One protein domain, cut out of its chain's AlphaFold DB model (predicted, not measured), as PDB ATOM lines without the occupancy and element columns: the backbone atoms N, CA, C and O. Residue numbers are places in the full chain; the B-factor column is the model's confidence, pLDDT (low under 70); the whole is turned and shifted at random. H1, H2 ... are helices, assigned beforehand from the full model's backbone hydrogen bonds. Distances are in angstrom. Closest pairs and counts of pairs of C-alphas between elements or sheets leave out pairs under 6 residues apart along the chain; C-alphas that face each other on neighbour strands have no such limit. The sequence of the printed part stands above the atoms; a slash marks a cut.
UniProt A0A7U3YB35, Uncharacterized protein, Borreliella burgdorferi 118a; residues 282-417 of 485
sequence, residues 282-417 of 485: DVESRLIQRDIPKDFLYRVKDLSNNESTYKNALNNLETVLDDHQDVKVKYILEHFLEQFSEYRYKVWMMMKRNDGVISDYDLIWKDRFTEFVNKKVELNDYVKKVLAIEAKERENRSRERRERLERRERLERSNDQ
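AT A GLANCE: This is residues 282 to 417 of the 485 residues of an uncharacterized protein of Borreliella burgdorferi 118a (UniProt A0A7U3YB35). A compact head of small, mostly crossed helices has one very long helix, H6, running out of it as an arm, of which residues 377 to 417 stick out freely. The hairpin of H3 and H4 makes the head's core, with H1 and H5 packed on H3, H2 on both, and the root of H6 on H4. The printed part has 136 residues with six named helices, H1 to H6 in chain order, and no named strand: all helix. The whole is extended, with a radius of gyration of the C-alphas of 26.2 A and spans of 94 by 28 by 24 A.

HOW THE PARTS SIT: Start at H1, residues 283 to 289; it touches H3, residues 307 to 323, with the C-alphas of Val 283 and Leu 314 closest at 6.6 A. H2, residues 294 to 303, touches H4, residues 329 to 343, at a shallow tilt of 13 degrees, the same way; closest are the C-alphas of Leu 303 and Ser 341, 6.8 A. H3 and H4, the hubs touching four helices each, form a hairpin at a steep tilt of 40 degrees, opposite ways; C-alphas 317 and 336 are closest, 7.3 A. H5, residues 347 to 350, touches H3 at C-alphas 347 and 313, the closest, 6.4 A. H6, residues 361 to 417, touches H4 with residues 364 to 373 alone; C-alphas 369 and 335 are closest, 6.9 A. In H1, H2 and H3 every O i to N i+4 pair is within hydrogen-bond range, in H4 10 of 11, in H6 50 of 53; H5 is too short for one.

IN THESE COORDINATES: Find C-alpha 283 at (-21.660, -1.101, 71.475), where H1 begins. H3 is 24.6 A long, H4 20.3 A. H6 runs 82.6 A to C-alpha 417 at (4.808, 44.919, 135.352).

THE WHOLE: C-alphas 355 and 417 are farthest apart, 94.8 A. The printed part has no cut and no long link; pLDDT is under 70 at residues 414 to 417.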
ATOM      1  N   ASP A 282     -26.420  -2.263  71.563       84.62
ATOM      2  CA  ASP A 282     -25.443  -1.514  70.772       84.62
ATOM      3  C   ASP A 282     -24.131  -1.304  71.556       84.62
ATOM      4  O   ASP A 282     -24.134  -1.291  72.790       84.62
ATOM      5  N   VAL A 283     -22.999  -1.186  70.853       87.62
ATOM      6  CA  VAL A 283     -21.660  -1.101  71.475       87.62
ATOM      7  C   VAL A 283     -21.575   0.082  72.441       87.62
ATOM      8  O   VAL A 283     -21.018  -0.058  73.529       87.62
ATOM      9  N   GLU A 284     -22.202   1.217  72.110       90.12
ATOM     10  CA  GLU A 284     -22.282   2.364  73.021       90.12
ATOM     11  C   GLU A 284     -22.981   1.993  74.331       90.12
ATOM     12  O   GLU A 284     -22.505   2.321  75.414       90.12
ATOM     13  N   SER A 285     -24.093   1.262  74.241       88.25
ATOM     14  CA  SER A 285     -24.876   0.857  75.411       88.25
ATOM     15  C   SER A 285     -24.105  -0.105  76.316       88.25
ATOM     16  O   SER A 285     -24.279  -0.061  77.534       88.25
ATOM     17  N   ARG A 286     -23.248  -0.963  75.741       93.00
ATOM     18  CA  ARG A 286     -22.372  -1.862  76.511       93.00
ATOM     19  C   ARG A 286     -21.253  -1.100  77.213       93.00
ATOM     20  O   ARG A 286     -20.997  -1.352  78.384       93.00
ATOM     21  N   LEU A 287     -20.644  -0.126  76.541       93.19
ATOM     22  CA  LEU A 287     -19.615   0.723  77.144       93.19
ATOM     23  C   LEU A 287     -20.188   1.619  78.250       93.19
ATOM     24  O   LEU A 287     -19.589   1.726  79.312       93.19
ATOM     25  N   ILE A 288     -21.380   2.191  78.060       91.50
ATOM     26  CA  ILE A 288     -22.059   2.976  79.105       91.50
ATOM     27  C   ILE A 288     -22.372   2.108  80.334       91.50
ATOM     28  O   ILE A 288     -22.245   2.579  81.457       91.50
ATOM     29  N   GLN A 289     -22.739   0.835  80.142       90.19
ATOM     30  CA  GLN A 289     -22.940  -0.119  81.247       90.19
ATOM     31  C   GLN A 289     -21.650  -0.483  81.990       90.19
ATOM     32  O   GLN A 289     -21.724  -0.965  83.114       90.19
ATOM     33  N   ARG A 290     -20.485  -0.250  81.379       88.31
ATOM     34  CA  ARG A 290     -19.160  -0.399  81.998       88.31
ATOM     35  C   ARG A 290     -18.648   0.917  82.597       88.31
ATOM     36  O   ARG A 290     -17.440   1.120  82.685       88.31
ATOM     37  N   ASP A 291     -19.559   1.829  82.936       89.56
ATOM     38  CA  ASP A 291     -19.270   3.157  83.487       89.56
ATOM     39  C   ASP A 291     -18.344   4.019  82.612       89.56
ATOM     40  O   ASP A 291     -17.674   4.933  83.102       89.56
ATOM     41  N   ILE A 292     -18.310   3.773  81.294       93.81
ATOM     42  CA  ILE A 292     -17.577   4.647  80.379       93.81
ATOM     43  C   ILE A 292     -18.358   5.958  80.211       93.81
ATOM     44  O   ILE A 292     -19.521   5.934  79.787       93.81
ATOM     45  N   PRO A 293     -17.743   7.119  80.508       92.31
ATOM     46  CA  PRO A 293     -18.434   8.400  80.449       92.31
ATOM     47  C   PRO A 293     -18.969   8.732  79.048       92.31
ATOM     48  O   PRO A 293     -18.289   8.549  78.038       92.31
ATOM     49  N   LYS A 294     -20.186   9.282  78.964       91.31
ATOM     50  CA  LYS A 294     -20.784   9.677  77.672       91.31
ATOM     51  C   LYS A 294     -19.980  10.768  76.960       91.31
ATOM     52  O   LYS A 294     -19.879  10.750  75.738       91.31
ATOM     53  N   ASP A 295     -19.388  11.697  77.708       91.12
ATOM     54  CA  ASP A 295     -18.525  12.744  77.153       91.12
ATOM     55  C   ASP A 295     -17.264  12.162  76.502       91.12
ATOM     56  O   ASP A 295     -16.817  12.668  75.475       91.12
ATOM     57  N   PHE A 296     -16.733  11.061  77.038       95.50
ATOM     58  CA  PHE A 296     -15.657  10.313  76.400       95.50
ATOM     59  C   PHE A 296     -16.098   9.746  75.044       95.50
ATOM     60  O   PHE A 296     -15.403   9.940  74.045       95.50
ATOM     61  N   LEU A 297     -17.266   9.098  74.983       94.62
ATOM     62  CA  LEU A 297     -17.801   8.546  73.732       94.62
ATOM     63  C   LEU A 297     -18.031   9.645  72.686       94.62
ATOM     64  O   LEU A 297     -17.651   9.471  71.527       94.62
ATOM     65  N   TYR A 298     -18.537  10.814  73.098       92.62
ATOM     66  CA  TYR A 298     -18.657  11.977  72.215       92.62
ATOM     67  C   TYR A 298     -17.305  12.440  71.667       92.62
ATOM     68  O   TYR A 298     -17.198  12.685  70.470       92.62
ATOM     69  N   ARG A 299     -16.239  12.464  72.478       93.88
ATOM     70  CA  ARG A 299     -14.891  12.799  71.979       93.88
ATOM     71  C   ARG A 299     -14.386  11.793  70.946       93.88
ATOM     72  O   ARG A 299     -13.783  12.194  69.953       93.88
ATOM     73  N   VAL A 300     -14.624  10.495  71.151       93.81
ATOM     74  CA  VAL A 300     -14.269   9.465  70.157       93.81
ATOM     75  C   VAL A 300     -15.074   9.667  68.871       93.81
ATOM     76  O   VAL A 300     -14.523   9.546  67.774       93.81
ATOM     77  N   LYS A 301     -16.354  10.032  68.988       93.44
ATOM     78  CA  LYS A 301     -17.223  10.344  67.850       93.44
ATOM     79  C   LYS A 301     -16.733  11.558  67.066       93.44
ATOM     80  O   LYS A 301     -16.576  11.453  65.855       93.44
ATOM     81  N   ASP A 302     -16.389  12.649  67.745       92.38
ATOM     82  CA  ASP A 302     -15.874  13.879  67.131       92.38
ATOM     83  C   ASP A 302     -14.534  13.664  66.411       92.38
ATOM     84  O   ASP A 302     -14.254  14.276  65.379       92.38
ATOM     85  N   LEU A 303     -13.692  12.773  66.940       89.44
ATOM     86  CA  LEU A 303     -12.423  12.392  66.314       89.44
ATOM     87  C   LEU A 303     -12.599  11.418  65.137       89.44
ATOM     88  O   LEU A 303     -11.691  11.282  64.308       89.44
ATOM     89  N   SER A 304     -13.744  10.742  65.053       90.38
ATOM     90  CA  SER A 304     -14.049   9.775  64.002       90.38
ATOM     91  C   SER A 304     -14.472  10.479  62.716       90.38
ATOM     92  O   SER A 304     -15.259  11.416  62.709       90.38
ATOM     93  N   ASN A 305     -13.970  10.008  61.577       85.75
ATOM     94  CA  ASN A 305     -14.302  10.601  60.279       85.75
ATOM     95  C   ASN A 305     -15.629  10.096  59.683       85.75
ATOM     96  O   ASN A 305     -16.123  10.691  58.728       85.75
ATOM     97  N   ASN A 306     -16.154   8.972  60.170       89.50
ATOM     98  CA  ASN A 306     -17.433   8.396  59.769       89.50
ATOM     99  C   ASN A 306     -17.943   7.417  60.842       89.50
ATOM    100  O   ASN A 306     -17.200   7.011  61.737       89.50
ATOM    101  N   GLU A 307     -19.202   7.000  60.702       89.88
ATOM    102  CA  GLU A 307     -19.889   6.096  61.633       89.88
ATOM    103  C   GLU A 307     -19.208   4.720  61.768       89.88
ATOM    104  O   GLU A 307     -19.176   4.137  62.847       89.88
ATOM    105  N   SER A 308     -18.613   4.198  60.690       89.19
ATOM    106  CA  SER A 308     -17.905   2.909  60.720       89.19
ATOM    107  C   SER A 308     -16.618   2.996  61.542       89.19
ATOM    108  O   SER A 308     -16.364   2.151  62.396       89.19
ATOM    109  N   THR A 309     -15.826   4.049  61.341       91.94
ATOM    110  CA  THR A 309     -14.625   4.349  62.130       91.94
ATOM    111  C   THR A 309     -14.963   4.480  63.608       91.94
ATOM    112  O   THR A 309     -14.261   3.908  64.438       91.94
ATOM    113  N   TYR A 310     -16.058   5.170  63.919       94.88
ATOM    114  CA  TYR A 310     -16.549   5.326  65.280       94.88
ATOM    115  C   TYR A 310     -16.914   3.977  65.913       94.88
ATOM    116  O   TYR A 310     -16.340   3.605  66.934       94.88
ATOM    117  N   LYS A 311     -17.762   3.172  65.261       93.25
ATOM    118  CA  LYS A 311     -18.129   1.834  65.760       93.25
ATOM    119  C   LYS A 311     -16.923   0.909  65.920       93.25
ATOM    120  O   LYS A 311     -16.825   0.188  66.910       93.25
ATOM    121  N   ASN A 312     -15.981   0.942  64.981       93.75
ATOM    122  CA  ASN A 312     -14.743   0.169  65.069       93.75
ATOM    123  C   ASN A 312     -13.863   0.625  66.239       93.75
ATOM    124  O   ASN A 312     -13.289  -0.215  66.923       93.75
ATOM    125  N   ALA A 313     -13.792   1.930  66.506       95.25
ATOM    126  CA  ALA A 313     -13.074   2.465  67.657       95.25
ATOM    127  C   ALA A 313     -13.687   1.973  68.974       95.25
ATOM    128  O   ALA A 313     -12.956   1.545  69.863       95.25
ATOM    129  N   LEU A 314     -15.018   1.965  69.078       96.25
ATOM    130  CA  LEU A 314     -15.710   1.472  70.268       96.25
ATOM    131  C   LEU A 314     -15.487  -0.029  70.501       96.25
ATOM    132  O   LEU A 314     -15.233  -0.432  71.630       96.25
ATOM    133  N   ASN A 315     -15.513  -0.848  69.445       94.31
ATOM    134  CA  ASN A 315     -15.195  -2.277  69.562       94.31
ATOM    135  C   ASN A 315     -13.738  -2.507  70.001       94.31
ATOM    136  O   ASN A 315     -13.463  -3.392  70.813       94.31
ATOM    137  N   ASN A 316     -12.799  -1.695  69.502       94.69
ATOM    138  CA  ASN A 316     -11.405  -1.758  69.946       94.69
ATOM    139  C   ASN A 316     -11.279  -1.390  71.423       94.69
ATOM    140  O   ASN A 316     -10.562  -2.064  72.155       94.69
ATOM    141  N   LEU A 317     -11.983  -0.347  71.867       95.81
ATOM    142  CA  LEU A 317     -12.000   0.053  73.269       95.81
ATOM    143  C   LEU A 317     -12.555  -1.057  74.163       95.81
ATOM    144  O   LEU A 317     -11.959  -1.354  75.192       95.81
ATOM    145  N   GLU A 318     -13.660  -1.687  73.765       94.06
ATOM    146  CA  GLU A 318     -14.245  -2.812  74.502       94.06
ATOM    147  C   GLU A 318     -13.240  -3.965  74.650       94.06
ATOM    148  O   GLU A 318     -13.029  -4.446  75.759       94.06
ATOM    149  N   THR A 319     -12.539  -4.308  73.564       93.31
ATOM    150  CA  THR A 319     -11.497  -5.353  73.559       93.31
ATOM    151  C   THR A 319     -10.354  -5.027  74.522       93.31
ATOM    152  O   THR A 319      -9.874  -5.886  75.251       93.31
ATOM    153  N   VAL A 320      -9.903  -3.775  74.540       94.31
ATOM    154  CA  VAL A 320      -8.801  -3.339  75.409       94.31
ATOM    155  C   VAL A 320      -9.217  -3.330  76.877       94.31
ATOM    156  O   VAL A 320      -8.423  -3.698  77.738       94.31
ATOM    157  N   LEU A 321     -10.453  -2.923  77.173       93.88
ATOM    158  CA  LEU A 321     -10.996  -2.995  78.529       93.88
ATOM    159  C   LEU A 321     -11.055  -4.445  79.029       93.88
ATOM    160  O   LEU A 321     -10.834  -4.678  80.215       93.88
ATOM    161  N   ASP A 322     -11.314  -5.404  78.137       91.31
ATOM    162  CA  ASP A 322     -11.295  -6.830  78.475       91.31
ATOM    163  C   ASP A 322      -9.876  -7.359  78.723       91.31
ATOM    164  O   ASP A 322      -9.694  -8.194  79.607       91.31
ATOM    165  N   ASP A 323      -8.883  -6.865  77.979       90.31
ATOM    166  CA  ASP A 323      -7.485  -7.298  78.086       90.31
ATOM    167  C   ASP A 323      -6.726  -6.670  79.274       90.31
ATOM    168  O   ASP A 323      -5.741  -7.245  79.733       90.31
ATOM    169  N   HIS A 324      -7.176  -5.519  79.785       88.38
ATOM    170  CA  HIS A 324      -6.506  -4.755  80.850       88.38
ATOM    171  C   HIS A 324      -7.411  -4.505  82.068       88.38
ATOM    172  O   HIS A 324      -7.562  -3.373  82.532       88.38
ATOM    173  N   GLN A 325      -8.026  -5.560  82.601       86.75
ATOM    174  CA  GLN A 325      -8.941  -5.468  83.753       86.75
ATOM    175  C   GLN A 325      -8.250  -5.040  85.058       86.75
ATOM    176  O   GLN A 325      -8.891  -4.520  85.969       86.75
ATOM    177  N   ASP A 326      -6.941  -5.256  85.151       84.12
ATOM    178  CA  ASP A 326      -6.083  -4.938  86.292       84.12
ATOM    179  C   ASP A 326      -5.642  -3.463  86.332       84.12
ATOM    180  O   ASP A 326      -5.142  -2.978  87.352       84.12
ATOM    181  N   VAL A 327      -5.858  -2.716  85.246       87.00
ATOM    182  CA  VAL A 327      -5.437  -1.318  85.124       87.00
ATOM    183  C   VAL A 327      -6.606  -0.367  85.376       87.00
ATOM    184  O   VAL A 327      -7.754  -0.611  85.013       87.00
ATOM    185  N   LYS A 328      -6.316   0.794  85.978       88.94
ATOM    186  CA  LYS A 328      -7.319   1.850  86.177       88.94
ATOM    187  C   LYS A 328      -7.933   2.249  84.834       88.94
ATOM    188  O   LYS A 328      -7.236   2.813  83.991       88.94
ATOM    189  N   VAL A 329      -9.251   2.083  84.700       91.00
ATOM    190  CA  VAL A 329     -10.036   2.439  83.500       91.00
ATOM    191  C   VAL A 329      -9.702   3.844  82.995       91.00
ATOM    192  O   VAL A 329      -9.516   4.050  81.801       91.00
ATOM    193  N   LYS A 330      -9.510   4.810  83.902       90.75
ATOM    194  CA  LYS A 330      -9.094   6.176  83.551       90.75
ATOM    195  C   LYS A 330      -7.824   6.223  82.685       90.75
ATOM    196  O   LYS A 330      -7.772   7.009  81.745       90.75
ATOM    197  N   TYR A 331      -6.815   5.403  82.978       92.44
ATOM    198  CA  TYR A 331      -5.577   5.355  82.193       92.44
ATOM    199  C   TYR A 331      -5.797   4.727  80.821       92.44
ATOM    200  O   TYR A 331      -5.259   5.238  79.842       92.44
ATOM    201  N   ILE A 332      -6.633   3.689  80.742       94.25
ATOM    202  CA  ILE A 332      -7.027   3.076  79.468       94.25
ATOM    203  C   ILE A 332      -7.711   4.118  78.582       94.25
ATOM    204  O   ILE A 332      -7.336   4.278  77.427       94.25
ATOM    205  N   LEU A 333      -8.664   4.875  79.131       95.56
ATOM    206  CA  LEU A 333      -9.389   5.912  78.396       95.56
ATOM    207  C   LEU A 333      -8.470   7.047  77.921       95.56
ATOM    208  O   LEU A 333      -8.509   7.421  76.748       95.56
ATOM    209  N   GLU A 334      -7.623   7.587  78.801       93.62
ATOM    210  CA  GLU A 334      -6.682   8.651  78.427       93.62
ATOM    211  C   GLU A 334      -5.720   8.194  77.319       93.62
ATOM    212  O   GLU A 334      -5.584   8.888  76.308       93.62
ATOM    213  N   HIS A 335      -5.122   7.007  77.469       95.31
ATOM    214  CA  HIS A 335      -4.228   6.440  76.457       95.31
ATOM    215  C   HIS A 335      -4.968   6.144  75.154       95.31
ATOM    216  O   HIS A 335      -4.477   6.467  74.075       95.31
ATOM    217  N   PHE A 336      -6.187   5.600  75.235       96.12
ATOM    218  CA  PHE A 336      -7.009   5.320  74.062       96.12
ATOM    219  C   PHE A 336      -7.214   6.581  73.222       96.12
ATOM    220  O   PHE A 336      -7.002   6.536  72.015       96.12
ATOM    221  N   LEU A 337      -7.584   7.713  73.833       94.81
ATOM    222  CA  LEU A 337      -7.781   8.971  73.100       94.81
ATOM    223  C   LEU A 337      -6.486   9.503  72.488       94.81
ATOM    224  O   LEU A 337      -6.506   9.976  71.347       94.81
ATOM    225  N   GLU A 338      -5.373   9.416  73.220       93.12
ATOM    226  CA  GLU A 338      -4.060   9.838  72.729       93.12
ATOM    227  C   GLU A 338      -3.692   9.069  71.453       93.12
ATOM    228  O   GLU A 338      -3.411   9.676  70.416       93.12
ATOM    229  N   GLN A 339      -3.827   7.742  71.479       94.75
ATOM    230  CA  GLN A 339      -3.509   6.878  70.343       94.75
ATOM    231  C   GLN A 339      -4.548   7.001  69.222       94.75
ATOM    232  O   GLN A 339      -4.202   7.100  68.044       94.75
ATOM    233  N   PHE A 340      -5.837   7.075  69.554       93.06
ATOM    234  CA  PHE A 340      -6.908   7.186  68.565       93.06
ATOM    235  C   PHE A 340      -6.758   8.434  67.692       93.06
ATOM    236  O   PHE A 340      -7.016   8.390  66.487       93.06
ATOM    237  N   SER A 341      -6.255   9.534  68.259       87.81
ATOM    238  CA  SER A 341      -5.967  10.752  67.499       87.81
ATOM    239  C   SER A 341      -4.966  10.526  66.347       87.81
ATOM    240  O   SER A 341      -5.128  11.113  65.268       87.81
ATOM    241  N   GLU A 342      -3.985   9.630  66.529       89.69
ATOM    242  CA  GLU A 342      -3.000   9.235  65.513       89.69
ATOM    243  C   GLU A 342      -3.585   8.239  64.501       89.69
ATOM    244  O   GLU A 342      -3.325   8.331  63.295       89.69
ATOM    245  N   TYR A 343      -4.412   7.313  64.987       91.19
ATOM    246  CA  TYR A 343      -4.931   6.172  64.233       91.19
ATOM    247  C   TYR A 343      -6.338   6.370  63.654       91.19
ATOM    248  O   TYR A 343      -6.873   5.453  63.034       91.19
ATOM    249  N   ARG A 344      -6.927   7.570  63.736       84.69
ATOM    250  CA  ARG A 344      -8.300   7.865  63.268       84.69
ATOM    251  C   ARG A 344      -8.622   7.461  61.820       84.69
ATOM    252  O   ARG A 344      -9.777   7.234  61.486       84.69
ATOM    253  N   TYR A 345      -7.620   7.376  60.937       88.19
ATOM    254  CA  TYR A 345      -7.788   6.923  59.541       88.19
ATOM    255  C   TYR A 345      -7.343   5.471  59.301       88.19
ATOM    256  O   TYR A 345      -7.399   4.988  58.174       88.19
ATOM    257  N   LYS A 346      -6.849   4.798  60.340       91.75
ATOM    258  CA  LYS A 346      -6.293   3.442  60.323       91.75
ATOM    259  C   LYS A 346      -6.713   2.676  61.583       91.75
ATOM    260  O   LYS A 346      -5.899   1.988  62.189       91.75
ATOM    261  N   VAL A 347      -7.986   2.778  61.966       90.81
ATOM    262  CA  VAL A 347      -8.524   2.167  63.198       90.81
ATOM    263  C   VAL A 347      -8.320   0.649  63.235       90.81
ATOM    264  O   VAL A 347      -8.108   0.082  64.301       90.81
ATOM    265  N   TRP A 348      -8.261   0.002  62.068       91.62
ATOM    266  CA  TRP A 348      -7.917  -1.416  61.929       91.62
ATOM    267  C   TRP A 348      -6.515  -1.799  62.455       91.62
ATOM    268  O   TRP A 348      -6.287  -2.965  62.745       91.62
ATOM    269  N   MET A 349      -5.590  -0.842  62.629       93.19
ATOM    270  CA  MET A 349      -4.245  -1.078  63.166       93.19
ATOM    271  C   MET A 349      -4.291  -1.141  64.693       93.19
ATOM    272  O   MET A 349      -3.389  -1.702  65.294       93.19
ATOM    273  N   MET A 350      -5.332  -0.575  65.313       93.56
ATOM    274  CA  MET A 350      -5.564  -0.640  66.756       93.56
ATOM    275  C   MET A 350      -6.390  -1.870  67.159       93.56
ATOM    276  O   MET A 350      -6.748  -1.996  68.325       93.56
ATOM    277  N   MET A 351      -6.765  -2.733  66.208       91.94
ATOM    278  CA  MET A 351      -7.511  -3.962  66.480       91.94
ATOM    279  C   MET A 351      -6.561  -5.063  66.924       91.94
ATOM    280  O   MET A 351      -5.549  -5.286  66.267       91.94
ATOM    281  N   LYS A 352      -6.939  -5.812  67.961       91.75
ATOM    282  CA  LYS A 352      -6.297  -7.090  68.271       91.75
ATOM    283  C   LYS A 352      -6.647  -8.097  67.181       91.75
ATOM    284  O   LYS A 352      -7.818  -8.242  66.823       91.75
ATOM    285  N   ARG A 353      -5.640  -8.769  66.625       87.50
ATOM    286  CA  ARG A 353      -5.809  -9.698  65.502       87.50
ATOM    287  C   ARG A 353      -5.065 -11.000  65.747       87.50
ATOM    288  O   ARG A 353      -3.924 -10.979  66.187       87.50
ATOM    289  N   ASN A 354      -5.702 -12.107  65.374       84.12
ATOM    290  CA  ASN A 354      -5.127 -13.456  65.455       84.12
ATOM    291  C   ASN A 354      -4.926 -14.092  64.065       84.12
ATOM    292  O   ASN A 354      -4.519 -15.242  63.966       84.12
ATOM    293  N   ASP A 355      -5.232 -13.368  62.986       81.56
ATOM    294  CA  ASP A 355      -5.229 -13.867  61.605       81.56
ATOM    295  C   ASP A 355      -3.919 -13.592  60.846       81.56
ATOM    296  O   ASP A 355      -3.862 -13.722  59.625       81.56
ATOM    297  N   GLY A 356      -2.862 -13.186  61.557       76.50
ATOM    298  CA  GLY A 356      -1.544 -12.892  60.983       76.50
ATOM    299  C   GLY A 356      -1.456 -11.572  60.206       76.50
ATOM    300  O   GLY A 356      -0.386 -11.230  59.704       76.50
ATOM    301  N   VAL A 357      -2.546 -10.802  60.112       82.00
ATOM    302  CA  VAL A 357      -2.526  -9.462  59.513       82.00
ATOM    303  C   VAL A 357      -1.858  -8.481  60.477       82.00
ATOM    304  O   VAL A 357      -2.211  -8.408  61.654       82.00
ATOM    305  N   ILE A 358      -0.911  -7.697  59.957       84.88
ATOM    306  CA  ILE A 358      -0.132  -6.731  60.739       84.88
ATOM    307  C   ILE A 358      -1.067  -5.692  61.376       84.88
ATOM    308  O   ILE A 358      -1.826  -5.011  60.682       84.88
ATOM    309  N   SER A 359      -0.974  -5.558  62.698       92.75
ATOM    310  CA  SER A 359      -1.619  -4.516  63.500       92.75
ATOM    311  C   SER A 359      -0.603  -3.951  64.491       92.75
ATOM    312  O   SER A 359       0.324  -4.650  64.896       92.75
ATOM    313  N   ASP A 360      -0.793  -2.701  64.902       94.81
ATOM    314  CA  ASP A 360       0.047  -2.051  65.912       94.81
ATOM    315  C   ASP A 360      -0.489  -2.311  67.333       94.81
ATOM    316  O   ASP A 360      -0.084  -1.635  68.273       94.81
ATOM    317  N   TYR A 361      -1.413  -3.266  67.511       94.19
ATOM    318  CA  TYR A 361      -2.090  -3.509  68.786       94.19
ATOM    319  C   TYR A 361      -1.106  -3.711  69.942       94.19
ATOM    320  O   TYR A 361      -1.190  -3.009  70.947       94.19
ATOM    321  N   ASP A 362      -0.135  -4.609  69.767       92.38
ATOM    322  CA  ASP A 362       0.877  -4.904  70.781       92.38
ATOM    323  C   ASP A 362       1.781  -3.696  71.058       92.38
ATOM    324  O   ASP A 362       2.041  -3.374  72.213       92.38
ATOM    325  N   LEU A 363       2.184  -2.954  70.024       94.00
ATOM    326  CA  LEU A 363       2.953  -1.718  70.194       94.00
ATOM    327  C   LEU A 363       2.169  -0.674  71.013       94.00
ATOM    328  O   LEU A 363       2.734   0.030  71.849       94.00
ATOM    329  N   ILE A 364       0.863  -0.555  70.762       95.69
ATOM    330  CA  ILE A 364      -0.011   0.425  71.412       95.69
ATOM    331  C   ILE A 364      -0.282   0.043  72.870       95.69
ATOM    332  O   ILE A 364      -0.157   0.900  73.748       95.69
ATOM    333  N   TRP A 365      -0.664  -1.210  73.117       94.50
ATOM    334  CA  TRP A 365      -1.216  -1.664  74.397       94.50
ATOM    335  C   TRP A 365      -0.224  -2.419  75.288       94.50
ATOM    336  O   TRP A 365      -0.483  -2.562  76.478       94.50
ATOM    337  N   LYS A 366       0.947  -2.818  74.770       90.56
ATOM    338  CA  LYS A 366       2.069  -3.311  75.588       90.56
ATOM    339  C   LYS A 366       3.103  -2.211  75.782       90.56
ATOM    340  O   LYS A 366       3.202  -1.663  76.877       90.56
ATOM    341  N   ASP A 367       3.814  -1.825  74.726       92.25
ATOM    342  CA  ASP A 367       4.992  -0.955  74.856       92.25
ATOM    343  C   ASP A 367       4.608   0.469  75.276       92.25
ATOM    344  O   ASP A 367       4.971   0.941  76.359       92.25
ATOM    345  N   ARG A 368       3.815   1.155  74.440       94.44
ATOM    346  CA  ARG A 368       3.437   2.558  74.678       94.44
ATOM    347  C   ARG A 368       2.574   2.713  75.924       94.44
ATOM    348  O   ARG A 368       2.711   3.706  76.635       94.44
ATOM    349  N   PHE A 369       1.684   1.757  76.190       95.00
ATOM    350  CA  PHE A 369       0.807   1.816  77.356       95.00
ATOM    351  C   PHE A 369       1.576   1.626  78.666       95.00
ATOM    352  O   PHE A 369       1.347   2.375  79.614       95.00
ATOM    353  N   THR A 370       2.553   0.713  78.704       90.94
ATOM    354  CA  THR A 370       3.432   0.549  79.873       90.94
ATOM    355  C   THR A 370       4.214   1.832  80.152       90.94
ATOM    356  O   THR A 370       4.245   2.314  81.285       90.94
ATOM    357  N   GLU A 371       4.788   2.451  79.115       91.94
ATOM    358  CA  GLU A 371       5.485   3.733  79.252       91.94
ATOM    359  C   GLU A 371       4.546   4.850  79.747       91.94
ATOM    360  O   GLU A 371       4.917   5.645  80.616       91.94
ATOM    361  N   PHE A 372       3.316   4.899  79.226       93.12
ATOM    362  CA  PHE A 372       2.291   5.857  79.635       93.12
ATOM    363  C   PHE A 372       1.925   5.710  81.118       93.12
ATOM    364  O   PHE A 372       1.927   6.701  81.855       93.12
ATOM    365  N   VAL A 373       1.649   4.484  81.577       89.38
ATOM    366  CA  VAL A 373       1.285   4.212  82.975       89.38
ATOM    367  C   VAL A 373       2.440   4.559  83.913       89.38
ATOM    368  O   VAL A 373       2.216   5.268  84.896       89.38
ATOM    369  N   ASN A 374       3.675   4.168  83.583       89.12
ATOM    370  CA  ASN A 374       4.854   4.482  84.397       89.12
ATOM    371  C   ASN A 374       5.026   5.995  84.591       89.12
ATOM    372  O   ASN A 374       5.137   6.467  85.723       89.12
ATOM    373  N   LYS A 375       4.916   6.783  83.512       87.81
ATOM    374  CA  LYS A 375       4.974   8.254  83.590       87.81
ATOM    375  C   LYS A 375       3.874   8.841  84.475       87.81
ATOM    376  O   LYS A 375       4.108   9.817  85.188       87.81
ATOM    377  N   LYS A 376       2.660   8.283  84.427       85.94
ATOM    378  CA  LYS A 376       1.527   8.752  85.244       85.94
ATOM    379  C   LYS A 376       1.732   8.457  86.726       85.94
ATOM    380  O   LYS A 376       1.379   9.301  87.551       85.94
ATOM    381  N   VAL A 377       2.296   7.297  87.056       84.12
ATOM    382  CA  VAL A 377       2.633   6.924  88.436       84.12
ATOM    383  C   VAL A 377       3.722   7.848  88.983       84.12
ATOM    384  O   VAL A 377       3.494   8.497  90.003       84.12
ATOM    385  N   GLU A 378       4.832   8.013  88.258       81.38
ATOM    386  CA  GLU A 378       5.938   8.900  88.657       81.38
ATOM    387  C   GLU A 378       5.476  10.345  88.884       81.38
ATOM    388  O   GLU A 378       5.834  10.982  89.880       81.38
ATOM    389  N   LEU A 379       4.636  10.868  87.983       79.19
ATOM    390  CA  LEU A 379       4.097  12.219  88.106       79.19
ATOM    391  C   LEU A 379       3.203  12.365  89.343       79.19
ATOM    392  O   LEU A 379       3.279  13.376  90.039       79.19
ATOM    393  N   ASN A 380       2.365  11.369  89.634       79.38
ATOM    394  CA  ASN A 380       1.485  11.402  90.798       79.38
ATOM    395  C   ASN A 380       2.286  11.369  92.110       79.38
ATOM    396  O   ASN A 380       1.982  12.112  93.044       79.38
ATOM    397  N   ASP A 381       3.353  10.571  92.164       80.31
ATOM    398  CA  ASP A 381       4.244  10.517  93.324       80.31
ATOM    399  C   ASP A 381       4.997  11.833  93.532       80.31
ATOM    400  O   ASP A 381       5.130  12.306  94.663       80.31
ATOM    401  N   TYR A 382       5.436  12.473  92.447       77.44
ATOM    402  CA  TYR A 382       6.020  13.809  92.511       77.44
ATOM    403  C   TYR A 382       5.019  14.845  93.044       77.44
ATOM    404  O   TYR A 382       5.342  15.598  93.963       77.44
ATOM    405  N   VAL A 383       3.785  14.853  92.530       76.25
ATOM    406  CA  VAL A 383       2.732  15.780  92.980       76.25
ATOM    407  C   VAL A 383       2.413  15.581  94.462       76.25
ATOM    408  O   VAL A 383       2.337  16.563  95.200       76.25
ATOM    409  N   LYS A 384       2.305  14.333  94.938       80.75
ATOM    410  CA  LYS A 384       2.122  14.040  96.371       80.75
ATOM    411  C   LYS A 384       3.257  14.605  97.225       80.75
ATOM    412  O   LYS A 384       2.987  15.199  98.267       80.75
ATOM    413  N   LYS A 385       4.513  14.463  96.783       81.25
ATOM    414  CA  LYS A 385       5.680  15.026  97.487       81.25
ATOM    415  C   LYS A 385       5.612  16.551  97.564       81.25
ATOM    416  O   LYS A 385       5.810  17.105  98.640       81.25
ATOM    417  N   VAL A 386       5.287  17.223  96.459       80.25
ATOM    418  CA  VAL A 386       5.155  18.691  96.423       80.25
ATOM    419  C   VAL A 386       4.038  19.169  97.352       80.25
ATOM    420  O   VAL A 386       4.258  20.082  98.145       80.25
ATOM    421  N   LEU A 387       2.869  18.520  97.323       81.25
ATOM    422  CA  LEU A 387       1.749  18.863  98.206       81.25
ATOM    423  C   LEU A 387       2.094  18.664  99.689       81.25
ATOM    424  O   LEU A 387       1.703  19.482 100.522       81.25
ATOM    425  N   ALA A 388       2.851  17.615 100.025       84.00
ATOM    426  CA  ALA A 388       3.321  17.377 101.389       84.00
ATOM    427  C   ALA A 388       4.310  18.458 101.865       84.00
ATOM    428  O   ALA A 388       4.203  18.929 102.998       84.00
ATOM    429  N   ILE A 389       5.233  18.893 100.998       79.44
ATOM    430  CA  ILE A 389       6.160  20.000 101.290       79.44
ATOM    431  C   ILE A 389       5.376  21.291 101.542       79.44
ATOM    432  O   ILE A 389       5.577  21.945 102.563       79.44
ATOM    433  N   GLU A 390       4.429  21.622 100.663       79.38
ATOM    434  CA  GLU A 390       3.629  22.840 100.790       79.38
ATOM    435  C   GLU A 390       2.767  22.828 102.063       79.38
ATOM    436  O   GLU A 390       2.646  23.848 102.745       79.38
ATOM    437  N   ALA A 391       2.190  21.675 102.421       84.12
ATOM    438  CA  ALA A 391       1.444  21.507 103.666       84.12
ATOM    439  C   ALA A 391       2.325  21.770 104.896       84.12
ATOM    440  O   ALA A 391       1.924  22.539 105.772       84.12
ATOM    441  N   LYS A 392       3.549  21.226 104.911       89.38
ATOM    442  CA  LYS A 392       4.527  21.441 105.985       89.38
ATOM    443  C   LYS A 392       4.949  22.909 106.097       89.38
ATOM    444  O   LYS A 392       4.986  23.463 107.192       89.38
ATOM    445  N   GLU A 393       5.195  23.587 104.976       84.19
ATOM    446  CA  GLU A 393       5.489  25.028 104.968       84.19
ATOM    447  C   GLU A 393       4.306  25.878 105.460       84.19
ATOM    448  O   GLU A 393       4.481  26.911 106.113       84.19
ATOM    449  N   ARG A 394       3.069  25.477 105.142       79.44
ATOM    450  CA  ARG A 394       1.851  26.152 105.617       79.44
ATOM    451  C   ARG A 394       1.668  25.989 107.128       79.44
ATOM    452  O   ARG A 394       1.282  26.953 107.794       79.44
ATOM    453  N   GLU A 395       1.989  24.814 107.664       88.19
ATOM    454  CA  GLU A 395       1.985  24.550 109.103       88.19
ATOM    455  C   GLU A 395       3.068  25.367 109.822       88.19
ATOM    456  O   GLU A 395       2.754  26.085 110.771       88.19
ATOM    457  N   ASN A 396       4.305  25.372 109.312       88.38
ATOM    458  CA  ASN A 396       5.411  26.159 109.873       88.38
ATOM    459  C   ASN A 396       5.080  27.658 109.931       88.38
ATOM    460  O   ASN A 396       5.233  28.286 110.975       88.38
ATOM    461  N   ARG A 397       4.517  28.228 108.856       86.56
ATOM    462  CA  ARG A 397       4.064  29.634 108.836       86.56
ATOM    463  C   ARG A 397       2.933  29.928 109.821       86.56
ATOM    464  O   ARG A 397       2.749  31.079 110.221       86.56
ATOM    465  N   SER A 398       2.114  28.932 110.144       86.31
ATOM    466  CA  SER A 398       1.055  29.067 111.151       86.31
ATOM    467  C   SER A 398       1.636  29.001 112.565       86.31
ATOM    468  O   SER A 398       1.238  29.789 113.420       86.31
ATOM    469  N   ARG A 399       2.629  28.131 112.784       89.44
ATOM    470  CA  ARG A 399       3.369  28.005 114.044       89.44
ATOM    471  C   ARG A 399       4.171  29.266 114.368       89.44
ATOM    472  O   ARG A 399       3.973  29.834 115.433       89.44
ATOM    473  N   GLU A 400       4.950  29.785 113.417       85.81
ATOM    474  CA  GLU A 400       5.696  31.043 113.587       85.81
ATOM    475  C   GLU A 400       4.781  32.229 113.920       85.81
ATOM    476  O   GLU A 400       5.134  33.092 114.722       85.81
ATOM    477  N   ARG A 401       3.587  32.292 113.312       84.75
ATOM    478  CA  ARG A 401       2.600  33.333 113.633       84.75
ATOM    479  C   ARG A 401       2.114  33.231 115.077       84.75
ATOM    480  O   ARG A 401       2.003  34.264 115.732       84.75
ATOM    481  N   ARG A 402       1.863  32.015 115.569       84.94
ATOM    482  CA  ARG A 402       1.468  31.771 116.963       84.94
ATOM    483  C   ARG A 402       2.590  32.140 117.934       84.94
ATOM    484  O   ARG A 402       2.349  32.897 118.863       84.94
ATOM    485  N   GLU A 403       3.821  31.720 117.657       86.50
ATOM    486  CA  GLU A 403       4.989  32.054 118.485       86.50
ATOM    487  C   GLU A 403       5.264  33.566 118.542       86.50
ATOM    488  O   GLU A 403       5.641  34.093 119.589       86.50
ATOM    489  N   ARG A 404       5.056  34.301 117.437       84.44
ATOM    490  CA  ARG A 404       5.169  35.772 117.430       84.44
ATOM    491  C   ARG A 404       4.096  36.442 118.285       84.44
ATOM    492  O   ARG A 404       4.415  37.412 118.967       84.44
ATOM    493  N   LEU A 405       2.859  35.944 118.241       84.75
ATOM    494  CA  LEU A 405       1.766  36.435 119.086       84.75
ATOM    495  C   LEU A 405       2.069  36.182 120.566       84.75
ATOM    496  O   LEU A 405       2.057  37.124 121.348       84.75
ATOM    497  N   GLU A 406       2.463  34.961 120.929       85.62
ATOM    498  CA  GLU A 406       2.837  34.617 122.308       85.62
ATOM    499  C   GLU A 406       4.025  35.447 122.817       85.62
ATOM    500  O   GLU A 406       4.047  35.874 123.972       85.62
ATOM    501  N   ARG A 407       5.024  35.717 121.964       84.06
ATOM    502  CA  ARG A 407       6.159  36.580 122.323       84.06
ATOM    503  C   ARG A 407       5.721  38.025 122.561       84.06
ATOM    504  O   ARG A 407       6.237  38.660 123.476       84.06
ATOM    505  N   ARG A 408       4.785  38.531 121.755       82.19
ATOM    506  CA  ARG A 408       4.227  39.879 121.904       82.19
ATOM    507  C   ARG A 408       3.427  40.007 123.200       82.19
ATOM    508  O   ARG A 408       3.683  40.933 123.954       82.19
ATOM    509  N   GLU A 409       2.575  39.029 123.505       80.19
ATOM    510  CA  GLU A 409       1.825  38.991 124.768       80.19
ATOM    511  C   GLU A 409       2.740  38.917 125.999       80.19
ATOM    512  O   GLU A 409       2.465  39.555 127.013       80.19
ATOM    513  N   ARG A 410       3.854  38.169 125.937       79.44
ATOM    514  CA  ARG A 410       4.846  38.165 127.030       79.44
ATOM    515  C   ARG A 410       5.522  39.525 127.206       79.44
ATOM    516  O   ARG A 410       5.767  39.920 128.342       79.44
ATOM    517  N   LEU A 411       5.830  40.220 126.110       74.62
ATOM    518  CA  LEU A 411       6.435  41.554 126.158       74.62
ATOM    519  C   LEU A 411       5.469  42.588 126.751       74.62
ATOM    520  O   LEU A 411       5.882  43.413 127.556       74.62
ATOM    521  N   GLU A 412       4.189  42.517 126.381       73.88
ATOM    522  CA  GLU A 412       3.139  43.389 126.919       73.88
ATOM    523  C   GLU A 412       2.968  43.160 128.431       73.88
ATOM    524  O   GLU A 412       3.105  44.108 129.198       73.88
ATOM    525  N   ARG A 413       2.875  41.905 128.900       72.06
ATOM    526  CA  ARG A 413       2.822  41.601 130.351       72.06
ATOM    527  C   ARG A 413       4.072  42.044 131.127       72.06
ATOM    528  O   ARG A 413       3.968  42.426 132.288       72.06
ATOM    529  N   SER A 414       5.251  41.984 130.505       63.84
ATOM    530  CA  SER A 414       6.517  42.456 131.089       63.84
ATOM    531  C   SER A 414       6.568  43.983 131.207       63.84
ATOM    532  O   SER A 414       7.100  44.513 132.185       63.84
ATOM    533  N   ASN A 415       6.038  44.700 130.215       59.88
ATOM    534  CA  ASN A 415       5.973  46.159 130.228       59.88
ATOM    535  C   ASN A 415       4.929  46.667 131.227       59.88
ATOM    536  O   ASN A 415       5.203  47.638 131.930       59.88
ATOM    537  N   ASP A 416       3.799  45.972 131.371       59.09
ATOM    538  CA  ASP A 416       2.776  46.303 132.367       59.09
ATOM    539  C   ASP A 416       3.302  46.125 133.806       59.09
ATOM    540  O   ASP A 416       3.063  46.968 134.670       59.09
ATOM    541  N   GLN A 417       4.112  45.087 134.064       57.94
ATOM    542  CA  GLN A 417       4.808  44.919 135.352       57.94
ATOM    543  C   GLN A 417       5.871  46.002 135.608       57.94
ATOM    544  O   GLN A 417       6.065  46.410 136.752       57.94
TER     545      GLN A 417